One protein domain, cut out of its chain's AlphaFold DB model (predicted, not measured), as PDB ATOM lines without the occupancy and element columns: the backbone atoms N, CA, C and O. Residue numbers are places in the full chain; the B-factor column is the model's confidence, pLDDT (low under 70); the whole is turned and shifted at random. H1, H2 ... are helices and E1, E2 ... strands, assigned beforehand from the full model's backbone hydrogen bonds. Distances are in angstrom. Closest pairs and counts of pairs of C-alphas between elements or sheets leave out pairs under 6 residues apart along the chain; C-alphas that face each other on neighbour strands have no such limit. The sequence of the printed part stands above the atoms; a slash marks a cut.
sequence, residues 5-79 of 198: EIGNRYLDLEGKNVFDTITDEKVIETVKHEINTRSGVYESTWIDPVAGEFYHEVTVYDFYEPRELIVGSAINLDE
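Overview. This is residues 5 to 79 of the 198 residues of the protein "HAMP domain-containing protein" of Candidatus Methanoliparum thermophilum (UniProt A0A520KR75). A strongly twisted sheet of three strands makes a wall, with H2 packed along one face and the other face bare. Residues 5 to 17, with no named element, and the short H1 form a loose flap on H2's side of the sheet. The printed part has 75 residues with two named helices and three named strands, which follow along the chain as H1, H2, E1, E2, E3; the sheet runs E1, E2, E3, antiparallel, and the class is mixed, helices and strands. The whole is compact, with a radius of gyration of the C-alphas of 12.7 A and spans of 36 by 25 by 21 A.

Along the chain. H1, residues 18 to 21, begins at C-alpha 18 at (26.407, 27.950, -16.306). H2, residues 25 to 37, is 18.3 A long. E1, residues 40 to 47, bends by 51 degrees at residue 43. E2, residues 54 to 64, is 29.9 A long, and E3, residues 69 to 76, ends at (11.445, 36.557, -2.476).

Arrangement. H1 is close to H2 but not clearly touching, C-alphas 19 and 28 being closest at 6.8 A. H1 is not on the sheet. H2 is on it at a height of 9.7 A, only just over E2 and E3, with 3 C-alphas falling on each. It runs along the strands, at 25 degrees to E2 on the local plane. Hairpin E1 and E2 has N 44 and O 57 at 2.9 A; hairpin E2 and E3 has N 60 and O 73 at 2.9 A. In H2 every O i to N i+4 pair is within hydrogen-bond range; H1 is too short for one.

Size, cuts and confidence. C-alphas 52 and 66 are the two farthest apart, 37.3 A. The printed part has no cut and no long link. Residues 6 to 13 and 47 to 52 have pLDDT under 70.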
ATOM      1  N   GLU A   5      24.374  22.983 -14.183       70.50
ATOM      2  CA  GLU A   5      23.238  23.355 -13.355       70.50
ATOM      3  C   GLU A   5      22.270  22.176 -13.176       70.50
ATOM      4  O   GLU A   5      21.980  21.448 -14.129       70.50
ATOM      5  N   ILE A   6      21.773  21.975 -11.952       66.31
ATOM      6  CA  ILE A   6      20.824  20.911 -11.606       66.31
ATOM      7  C   ILE A   6      19.687  21.542 -10.801       66.31
ATOM      8  O   ILE A   6      19.924  22.051  -9.709       66.31
ATOM      9  N   GLY A   7      18.456  21.486 -11.324       62.47
ATOM     10  CA  GLY A   7      17.264  21.968 -10.617       62.47
ATOM     11  C   GLY A   7      17.043  23.484 -10.660       62.47
ATOM     12  O   GLY A   7      16.786  24.091  -9.623       62.47
ATOM     13  N   ASN A   8      17.105  24.097 -11.847       66.19
ATOM     14  CA  ASN A   8      16.677  25.487 -12.036       66.19
ATOM     15  C   ASN A   8      15.136  25.574 -12.103       66.19
ATOM     16  O   ASN A   8      14.472  24.690 -12.647       66.19
ATOM     17  N   ARG A   9      14.563  26.679 -11.603       60.41
ATOM     18  CA  ARG A   9      13.146  27.052 -11.783       60.41
ATOM     19  C   ARG A   9      12.726  27.113 -13.267       60.41
ATOM     20  O   ARG A   9      11.543  26.972 -13.568       60.41
ATOM     21  N   TYR A  10      13.686  27.262 -14.178       57.56
ATOM     22  CA  TYR A  10      13.556  27.189 -15.629       57.56
ATOM     23  C   TYR A  10      14.268  25.936 -16.155       57.56
ATOM     24  O   TYR A  10      15.495  25.875 -16.218       57.56
ATOM     25  N   LEU A  11      13.475  24.945 -16.569       56.47
ATOM     26  CA  LEU A  11      13.919  23.635 -17.077       56.47
ATOM     27  C   LEU A  11      14.931  23.723 -18.241       56.47
ATOM     28  O   LEU A  11      15.678  22.781 -18.488       56.47
ATOM     29  N   ASP A  12      14.996  24.859 -18.939       68.25
ATOM     30  CA  ASP A  12      15.824  25.053 -20.136       68.25
ATOM     31  C   ASP A  12      17.335  25.163 -19.859       68.25
ATOM     32  O   ASP A  12      18.142  25.086 -20.799       68.25
ATOM     33  N   LEU A  13      17.729  25.353 -18.596       65.88
ATOM     34  CA  LEU A  13      19.129  25.456 -18.165       65.88
ATOM     35  C   LEU A  13      19.666  24.165 -17.526       65.88
ATOM     36  O   LEU A  13      20.873  24.022 -17.337       65.88
ATOM     37  N   GLU A  14      18.796  23.187 -17.260       73.31
ATOM     38  CA  GLU A  14      19.180  21.939 -16.604       73.31
ATOM     39  C   GLU A  14      20.208  21.148 -17.432       73.31
ATOM     40  O   GLU A  14      20.071  20.945 -18.642       73.31
ATOM     41  N   GLY A  15      21.285  20.709 -16.776       74.69
ATOM     42  CA  GLY A  15      22.360  19.934 -17.392       74.69
ATOM     43  C   GLY A  15      23.321  20.742 -18.270       74.69
ATOM     44  O   GLY A  15      24.298  20.170 -18.762       74.69
ATOM     45  N   LYS A  16      23.101  22.050 -18.450       79.81
ATOM     46  CA  LYS A  16      24.019  22.939 -19.176       79.81
ATOM     47  C   LYS A  16      25.054  23.545 -18.235       79.81
ATOM     48  O   LYS A  16      24.838  23.687 -17.032       79.81
ATOM     49  N   ASN A  17      26.208  23.901 -18.793       79.69
ATOM     50  CA  ASN A  17      27.226  24.621 -18.044       79.69
ATOM     51  C   ASN A  17      26.807  26.089 -17.882       79.69
ATOM     52  O   ASN A  17      26.494  26.762 -18.868       79.69
ATOM     53  N   VAL A  18      26.840  26.585 -16.645       72.06
ATOM     54  CA  VAL A  18      26.407  27.950 -16.306       72.06
ATOM     55  C   VAL A  18      27.245  29.007 -17.034       72.06
ATOM     56  O   VAL A  18      26.690  29.958 -17.577       72.06
ATOM     57  N   PHE A  19      28.566  28.809 -17.136       75.94
ATOM     58  CA  PHE A  19      29.475  29.757 -17.794       75.94
ATOM     59  C   PHE A  19      29.361  29.764 -19.323       75.94
ATOM     60  O   PHE A  19      29.797  30.723 -19.954       75.94
ATOM     61  N   ASP A  20      28.788  28.712 -19.911       79.25
ATOM     62  CA  ASP A  20      28.563  28.626 -21.356       79.25
ATOM     63  C   ASP A  20      27.171  29.158 -21.756       79.25
ATOM     64  O   ASP A  20      26.932  29.429 -22.933       79.25
ATOM     65  N   THR A  21      26.247  29.303 -20.796       71.62
ATOM     66  CA  THR A  21      24.830  29.616 -21.065       71.62
ATOM     67  C   THR A  21      24.419  31.013 -20.597       71.62
ATOM     68  O   THR A  21      23.591  31.647 -21.247       71.62
ATOM     69  N   ILE A  22      24.998  31.512 -19.503       71.44
ATOM     70  CA  ILE A  22      24.696  32.840 -18.956       71.44
ATOM     71  C   ILE A  22      25.813  33.810 -19.338       71.44
ATOM     72  O   ILE A  22      26.985  33.540 -19.093       71.44
ATOM     73  N   THR A  23      25.448  34.953 -19.923       73.62
ATOM     74  CA  THR A  23      26.383  36.023 -20.317       73.62
ATOM     75  C   THR A  23      26.368  37.229 -19.375       73.62
ATOM     76  O   THR A  23      27.186  38.131 -19.545       73.62
ATOM     77  N   ASP A  24      25.466  37.255 -18.388       75.62
ATOM     78  CA  ASP A  24      25.411  38.317 -17.383       75.62
ATOM     79  C   ASP A  24      26.628  38.234 -16.448       75.62
ATOM     80  O   ASP A  24      26.815  37.260 -15.711       75.62
ATOM     81  N   GLU A  25      27.463  39.273 -16.488       77.81
ATOM     82  CA  GLU A  25      28.707  39.364 -15.723       77.81
ATOM     83  C   GLU A  25      28.465  39.275 -14.211       77.81
ATOM     84  O   GLU A  25      29.227  38.603 -13.515       77.81
ATOM     85  N   LYS A  26      27.367  39.852 -13.706       74.69
ATOM     86  CA  LYS A  26      27.045  39.808 -12.274       74.69
ATOM     87  C   LYS A  26      26.680  38.400 -11.827       74.69
ATOM     88  O   LYS A  26      27.123  37.967 -10.771       74.69
ATOM     89  N   VAL A  27      25.919  37.665 -12.639       74.56
ATOM     90  CA  VAL A  27      25.558  36.272 -12.327       74.56
ATOM     91  C   VAL A  27      26.806  35.388 -12.328       74.56
ATOM     92  O   VAL A  27      26.994  34.574 -11.425       74.56
ATOM     93  N   ILE A  28      27.707  35.589 -13.293       78.56
ATOM     94  CA  ILE A  28      28.991  34.877 -13.355       78.56
ATOM     95  C   ILE A  28      29.856  35.174 -12.120       78.56
ATOM     96  O   ILE A  28      30.501  34.262 -11.592       78.56
ATOM     97  N   GLU A  29      29.908  36.427 -11.663       82.62
ATOM     98  CA  GLU A  29      30.632  36.808 -10.446       82.62
ATOM     99  C   GLU A  29      30.032  36.175  -9.189       82.62
ATOM    100  O   GLU A  29      30.787  35.627  -8.383       82.62
ATOM    101  N   THR A  30      28.706  36.161  -9.051       79.19
ATOM    102  CA  THR A  30      28.012  35.509  -7.931       79.19
ATOM    103  C   THR A  30      28.303  34.011  -7.888       79.19
ATOM    104  O   THR A  30      28.728  33.503  -6.856       79.19
ATOM    105  N   VAL A  31      28.210  33.305  -9.018       80.62
ATOM    106  CA  VAL A  31      28.516  31.862  -9.082       80.62
ATOM    107  C   VAL A  31      29.985  31.587  -8.739       80.62
ATOM    108  O   VAL A  31      30.306  30.633  -8.031       80.62
ATOM    109  N   LYS A  32      30.920  32.434  -9.194       84.56
ATOM    110  CA  LYS A  32      32.334  32.333  -8.785       84.56
ATOM    111  C   LYS A  32      32.508  32.584  -7.290       84.56
ATOM    112  O   LYS A  32      33.334  31.920  -6.665       84.56
ATOM    113  N   HIS A  33      31.778  33.547  -6.736       84.06
ATOM    114  CA  HIS A  33      31.793  33.840  -5.313       84.06
ATOM    115  C   HIS A  33      31.336  32.618  -4.512       84.06
ATOM    116  O   HIS A  33      32.109  32.156  -3.679       84.06
ATOM    117  N   GLU A  34      30.188  32.023  -4.849       85.12
ATOM    118  CA  GLU A  34      29.654  30.813  -4.206       85.12
ATOM    119  C   GLU A  34      30.624  29.625  -4.257       85.12
ATOM    120  O   GLU A  34      30.845  28.949  -3.251       85.12
ATOM    121  N   ILE A  35      31.261  29.391  -5.412       85.00
ATOM    122  CA  ILE A  35      32.263  28.324  -5.577       85.00
ATOM    123  C   ILE A  35      33.468  28.530  -4.651       85.00
ATOM    124  O   ILE A  35      34.028  27.560  -4.131       85.00
ATOM    125  N   ASN A  36      33.878  29.782  -4.447       87.31
ATOM    126  CA  ASN A  36      35.044  30.111  -3.635       87.31
ATOM    127  C   ASN A  36      34.741  30.084  -2.131       87.31
ATOM    128  O   ASN A  36      35.576  29.625  -1.353       87.31
ATOM    129  N   THR A  37      33.577  30.581  -1.714       87.12
ATOM    130  CA  THR A  37      33.171  30.670  -0.302       87.12
ATOM    131  C   THR A  37      32.573  29.375   0.232       87.12
ATOM    132  O   THR A  37      32.655  29.135   1.434       87.12
ATOM    133  N   ARG A  38      32.001  28.536  -0.644       86.50
ATOM    134  CA  ARG A  38      31.342  27.245  -0.360       86.50
ATOM    135  C   ARG A  38      30.081  27.306   0.504       86.50
ATOM    136  O   ARG A  38      29.269  26.399   0.416       86.50
ATOM    137  N   SER A  39      29.879  28.349   1.294       89.12
ATOM    138  CA  SER A  39      28.659  28.565   2.074       89.12
ATOM    139  C   SER A  39      28.461  30.054   2.313       89.12
ATOM    140  O   SER A  39      29.447  30.770   2.522       89.12
ATOM    141  N   GLY A  40      27.220  30.528   2.341       89.44
ATOM    142  CA  GLY A  40      26.962  31.933   2.625       89.44
ATOM    143  C   GLY A  40      25.527  32.372   2.395       89.44
ATOM    144  O   GLY A  40      24.640  31.583   2.073       89.44
ATOM    145  N   VAL A  41      25.328  33.675   2.584       89.12
ATOM    146  CA  VAL A  41      24.070  34.372   2.325       89.12
ATOM    147  C   VAL A  41      24.382  35.647   1.557       89.12
ATOM    148  O   VAL A  41      25.321  36.359   1.920       89.12
ATOM    149  N   TYR A  42      23.603  35.947   0.524       85.69
ATOM    150  CA  TYR A  42      23.649  37.241  -0.150       85.69
ATOM    151  C   TYR A  42      22.250  37.687  -0.575       85.69
ATOM    152  O   TYR A  42      21.329  36.878  -0.699       85.69
ATOM    153  N   GLU A  43      22.107  38.991  -0.781       84.94
ATOM    154  CA  GLU A  43      20.904  39.593  -1.349       84.94
ATOM    155  C   GLU A  43      21.146  39.899  -2.828       84.94
ATOM    156  O   GLU A  43      22.194  40.441  -3.195       84.94
ATOM    157  N   SER A  44      20.176  39.575  -3.676       78.81
ATOM    158  CA  SER A  44      20.197  39.909  -5.100       78.81
ATOM    159  C   SER A  44      18.875  40.513  -5.549       78.81
ATOM    160  O   SER A  44      17.842  40.445  -4.881       78.81
ATOM    161  N   THR A  45      18.926  41.173  -6.701       77.31
ATOM    162  CA  THR A  45      17.727  41.554  -7.440       77.31
ATOM    163  C   THR A  45      17.646  40.647  -8.646       77.31
ATOM    164  O   THR A  45      18.504  40.714  -9.527       77.31
ATOM    165  N   TRP A  46      16.621  39.811  -8.669       72.69
ATOM    166  CA  TRP A  46      16.344  38.933  -9.788       72.69
ATOM    167  C   TRP A  46      15.236  39.530 -10.654       72.69
ATOM    168  O   TRP A  46      14.279  40.121 -10.151       72.69
ATOM    169  N   ILE A  47      15.399  39.419 -11.971       69.38
ATOM    170  CA  ILE A  47      14.430  39.900 -12.957       69.38
ATOM    171  C   ILE A  47      13.737  38.678 -13.533       69.38
ATOM    172  O   ILE A  47      14.408  37.816 -14.102       69.38
ATOM    173  N   ASP A  48      12.411  38.623 -13.428       68.25
ATOM    174  CA  ASP A  48      11.643  37.560 -14.062       68.25
ATOM    175  C   ASP A  48      11.752  37.676 -15.587       68.25
ATOM    176  O   ASP A  48      11.282  38.664 -16.157       68.25
ATOM    177  N   PRO A  49      12.350  36.694 -16.282       63.38
ATOM    178  CA  PRO A  49      12.525  36.755 -17.727       63.38
ATOM    179  C   PRO A  49      11.198  36.674 -18.500       63.38
ATOM    180  O   PRO A  49      11.159  37.044 -19.671       63.38
ATOM    181  N   VAL A  50      10.116  36.197 -17.872       65.50
ATOM    182  CA  VAL A  50       8.781  36.064 -18.475       65.50
ATOM    183  C   VAL A  50       7.897  37.260 -18.124       65.50
ATOM    184  O   VAL A  50       7.221  37.795 -19.002       65.50
ATOM    185  N   ALA A  51       7.895  37.687 -16.859       69.62
ATOM    186  CA  ALA A  51       7.042  38.785 -16.389       69.62
ATOM    187  C   ALA A  51       7.702  40.174 -16.488       69.62
ATOM    188  O   ALA A  51       7.001  41.184 -16.490       69.62
ATOM    189  N   GLY A  52       9.033  40.245 -16.570       69.31
ATOM    190  CA  GLY A  52       9.798  41.495 -16.539       69.31
ATOM    191  C   GLY A  52       9.773  42.212 -15.184       69.31
ATOM    192  O   GLY A  52      10.177  43.372 -15.102       69.31
ATOM    193  N   GLU A  53       9.272  41.559 -14.131       73.69
ATOM    194  CA  GLU A  53       9.203  42.123 -12.784       73.69
ATOM    195  C   GLU A  53      10.516  41.931 -12.023       73.69
ATOM    196  O   GLU A  53      11.211  40.928 -12.180       73.69
ATOM    197  N   PHE A  54      10.835  42.909 -11.177       75.25
ATOM    198  CA  PHE A  54      12.000  42.885 -10.301       75.25
ATOM    199  C   PHE A  54      11.595  42.333  -8.938       75.25
ATOM    200  O   PHE A  54      10.647  42.833  -8.330       75.25
ATOM    201  N   TYR A  55      12.346  41.352  -8.451       76.75
ATOM    202  CA  TYR A  55      12.173  40.770  -7.128       76.75
ATOM    203  C   TYR A  55      13.457  40.926  -6.324       76.75
ATOM    204  O   TYR A  55      14.552  40.625  -6.804       76.75
ATOM    205  N   HIS A  56      13.322  41.390  -5.086       82.62
ATOM    206  CA  HIS A  56      14.392  41.291  -4.106       82.62
ATOM    207  C   HIS A  56      14.393  39.887  -3.513       82.62
ATOM    208  O   HIS A  56      13.377  39.429  -2.984       82.62
ATOM    209  N   GLU A  57      15.532  39.211  -3.581       86.38
ATOM    210  CA  GLU A  57      15.697  37.857  -3.070       86.38
ATOM    211  C   GLU A  57      16.865  37.778  -2.088       86.38
ATOM    212  O   GLU A  57      17.857  38.500  -2.204       86.38
ATOM    213  N   VAL A  58      16.730  36.890  -1.107       87.50
ATOM    214  CA  VAL A  58      17.847  36.447  -0.270       87.50
ATOM    215  C   VAL A  58      18.143  35.009  -0.639       87.50
ATOM    216  O   VAL A  58      17.254  34.159  -0.548       87.50
ATOM    217  N   THR A  59      19.394  34.749  -1.003       87.94
ATOM    218  CA  THR A  59      19.880  33.413  -1.335       87.94
ATOM    219  C   THR A  59      20.786  32.911  -0.229       87.94
ATOM    220  O   THR A  59      21.765  33.562   0.136       87.94
ATOM    221  N   VAL A  60      20.459  31.733   0.294       89.38
ATOM    222  CA  VAL A  60      21.300  30.970   1.221       89.38
ATOM    223  C   VAL A  60      21.831  29.762   0.469       89.38
ATOM    224  O   VAL A  60      21.044  29.037  -0.137       89.38
ATOM    225  N   TYR A  61      23.139  29.529   0.518       90.81
ATOM    226  CA  TYR A  61      23.765  28.387  -0.144       90.81
ATOM    227  C   TYR A  61      24.772  27.679   0.757       90.81
ATOM    228  O   TYR A  61      25.391  28.294   1.629       90.81
ATOM    229  N   ASP A  62      24.934  26.379   0.523       91.50
ATOM    230  CA  ASP A  62      25.887  25.530   1.235       91.50
ATOM    231  C   ASP A  62      26.472  24.442   0.319       91.50
ATOM    232  O   ASP A  62      25.856  24.038  -0.675       91.50
ATOM    233  N   PHE A  63      27.672  23.963   0.650       90.62
ATOM    234  CA  PHE A  63      28.405  22.976  -0.135       90.62
ATOM    235  C   PHE A  63      28.185  21.569   0.411       90.62
ATOM    236  O   PHE A  63      28.584  21.211   1.518       90.62
ATOM    237  N   TYR A  64      27.601  20.724  -0.423       88.56
ATOM    238  CA  TYR A  64      27.374  19.323  -0.142       88.56
ATOM    239  C   TYR A  64      28.549  18.474  -0.650       88.56
ATOM    240  O   TYR A  64      28.569  18.022  -1.802       88.56
ATOM    241  N   GLU A  65      29.518  18.229   0.240       87.12
ATOM    242  CA  GLU A  65      30.758  17.488  -0.053       87.12
ATOM    243  C   GLU A  65      30.553  16.135  -0.759       87.12
ATOM    244  O   GLU A  65      31.258  15.883  -1.736       87.12
ATOM    245  N   PRO A  66      29.592  15.264  -0.366       89.19
ATOM    246  CA  PRO A  66      29.493  13.913  -0.929       89.19
ATOM    247  C   PRO A  66      29.194  13.853  -2.432       89.19
ATOM    248  O   PRO A  66      29.347  12.793  -3.037       89.19
ATOM    249  N   ARG A  67      28.708  14.947  -3.030       83.50
ATOM    250  CA  ARG A  67      28.435  15.035  -4.474       83.50
ATOM    251  C   ARG A  67      29.093  16.242  -5.141       83.50
ATOM    252  O   ARG A  67      28.803  16.494  -6.304       83.50
ATOM    253  N   GLU A  68      29.946  16.966  -4.418       86.19
ATOM    254  CA  GLU A  68      30.570  18.214  -4.876       86.19
ATOM    255  C   GLU A  68      29.550  19.237  -5.417       86.19
ATOM    256  O   GLU A  68      29.775  19.887  -6.438       86.19
ATOM    257  N   LEU A  69      28.402  19.367  -4.741       87.88
ATOM    258  CA  LEU A  69      27.306  20.250  -5.154       87.88
ATOM    259  C   LEU A  69      27.255  21.500  -4.283       87.88
ATOM    260  O   LEU A  69      27.455  21.417  -3.078       87.88
ATOM    261  N   ILE A  70      26.898  22.634  -4.878       86.56
ATOM    262  CA  ILE A  70      26.424  23.801  -4.130       86.56
ATOM    263  C   ILE A  70      24.905  23.777  -4.204       86.56
ATOM    264  O   ILE A  70      24.337  23.688  -5.292       86.56
ATOM    265  N   VAL A  71      24.256  23.797  -3.045       87.62
ATOM    266  CA  VAL A  71      22.799  23.818  -2.935       87.62
ATOM    267  C   VAL A  71      22.399  25.192  -2.431       87.62
ATOM    268  O   VAL A  71      22.732  25.551  -1.306       87.62
ATOM    269  N   GLY A  72      21.702  25.949  -3.276       86.19
ATOM    270  CA  GLY A  72      21.154  27.263  -2.955       86.19
ATOM    271  C   GLY A  72      19.634  27.230  -2.818       86.19
ATOM    272  O   GLY A  72      18.951  26.476  -3.510       86.19
ATOM    273  N   SER A  73      19.095  28.065  -1.935       84.94
ATOM    274  CA  SER A  73      17.669  28.377  -1.858       84.94
ATOM    275  C   SER A  73      17.495  29.889  -1.818       84.94
ATOM    276  O   SER A  73      18.114  30.557  -0.991       84.94
ATOM    277  N   ALA A  74      16.655  30.411  -2.712       83.56
ATOM    278  CA  ALA A  74      16.315  31.825  -2.797       83.56
ATOM    279  C   ALA A  74      14.868  32.055  -2.341       83.56
ATOM    280  O   ALA A  74      13.964  31.296  -2.707       83.56
ATOM    281  N   ILE A  75      14.643  33.098  -1.539       84.31
ATOM    282  CA  ILE A  75      13.310  33.514  -1.083       84.31
ATOM    283  C   ILE A  75      13.057  34.955  -1.520       84.31
ATOM    284  O   ILE A  75      13.878  35.834  -1.260       84.31
ATOM    285  N   ASN A  76      11.886  35.211  -2.109       84.19
ATOM    286  CA  ASN A  76      11.445  36.557  -2.476       84.19
ATOM    287  C   ASN A  76      11.071  37.365  -1.220       84.19
ATOM    288  O   ASN A  76      10.030  37.135  -0.597       84.19
ATOM    289  N   LEU A  77      11.881  38.366  -0.877       80.56
ATOM    290  CA  LEU A  77      11.612  39.312   0.211       80.56
ATOM    291  C   LEU A  77      10.320  40.099  -0.023       80.56
ATOM    292  O   LEU A  77       9.585  40.395   0.920       80.56
ATOM    293  N   ASP A  78      10.006  40.422  -1.276       80.00
ATOM    294  CA  ASP A  78       8.779  41.147  -1.612       80.00
ATOM    295  C   ASP A  78       7.524  40.322  -1.308       80.00
ATOM    296  O   ASP A  78       6.515  40.860  -0.856       80.00
ATOM    297  N   GLU A  79       7.580  39.003  -1.492       79.25
ATOM    298  CA  GLU A  79       6.485  38.100  -1.134       79.25
ATOM    299  C   GLU A  79       6.300  38.026   0.384       79.25
ATOM    300  O   GLU A  79       5.175  38.100   0.881       79.25
TER     301      GLU A  79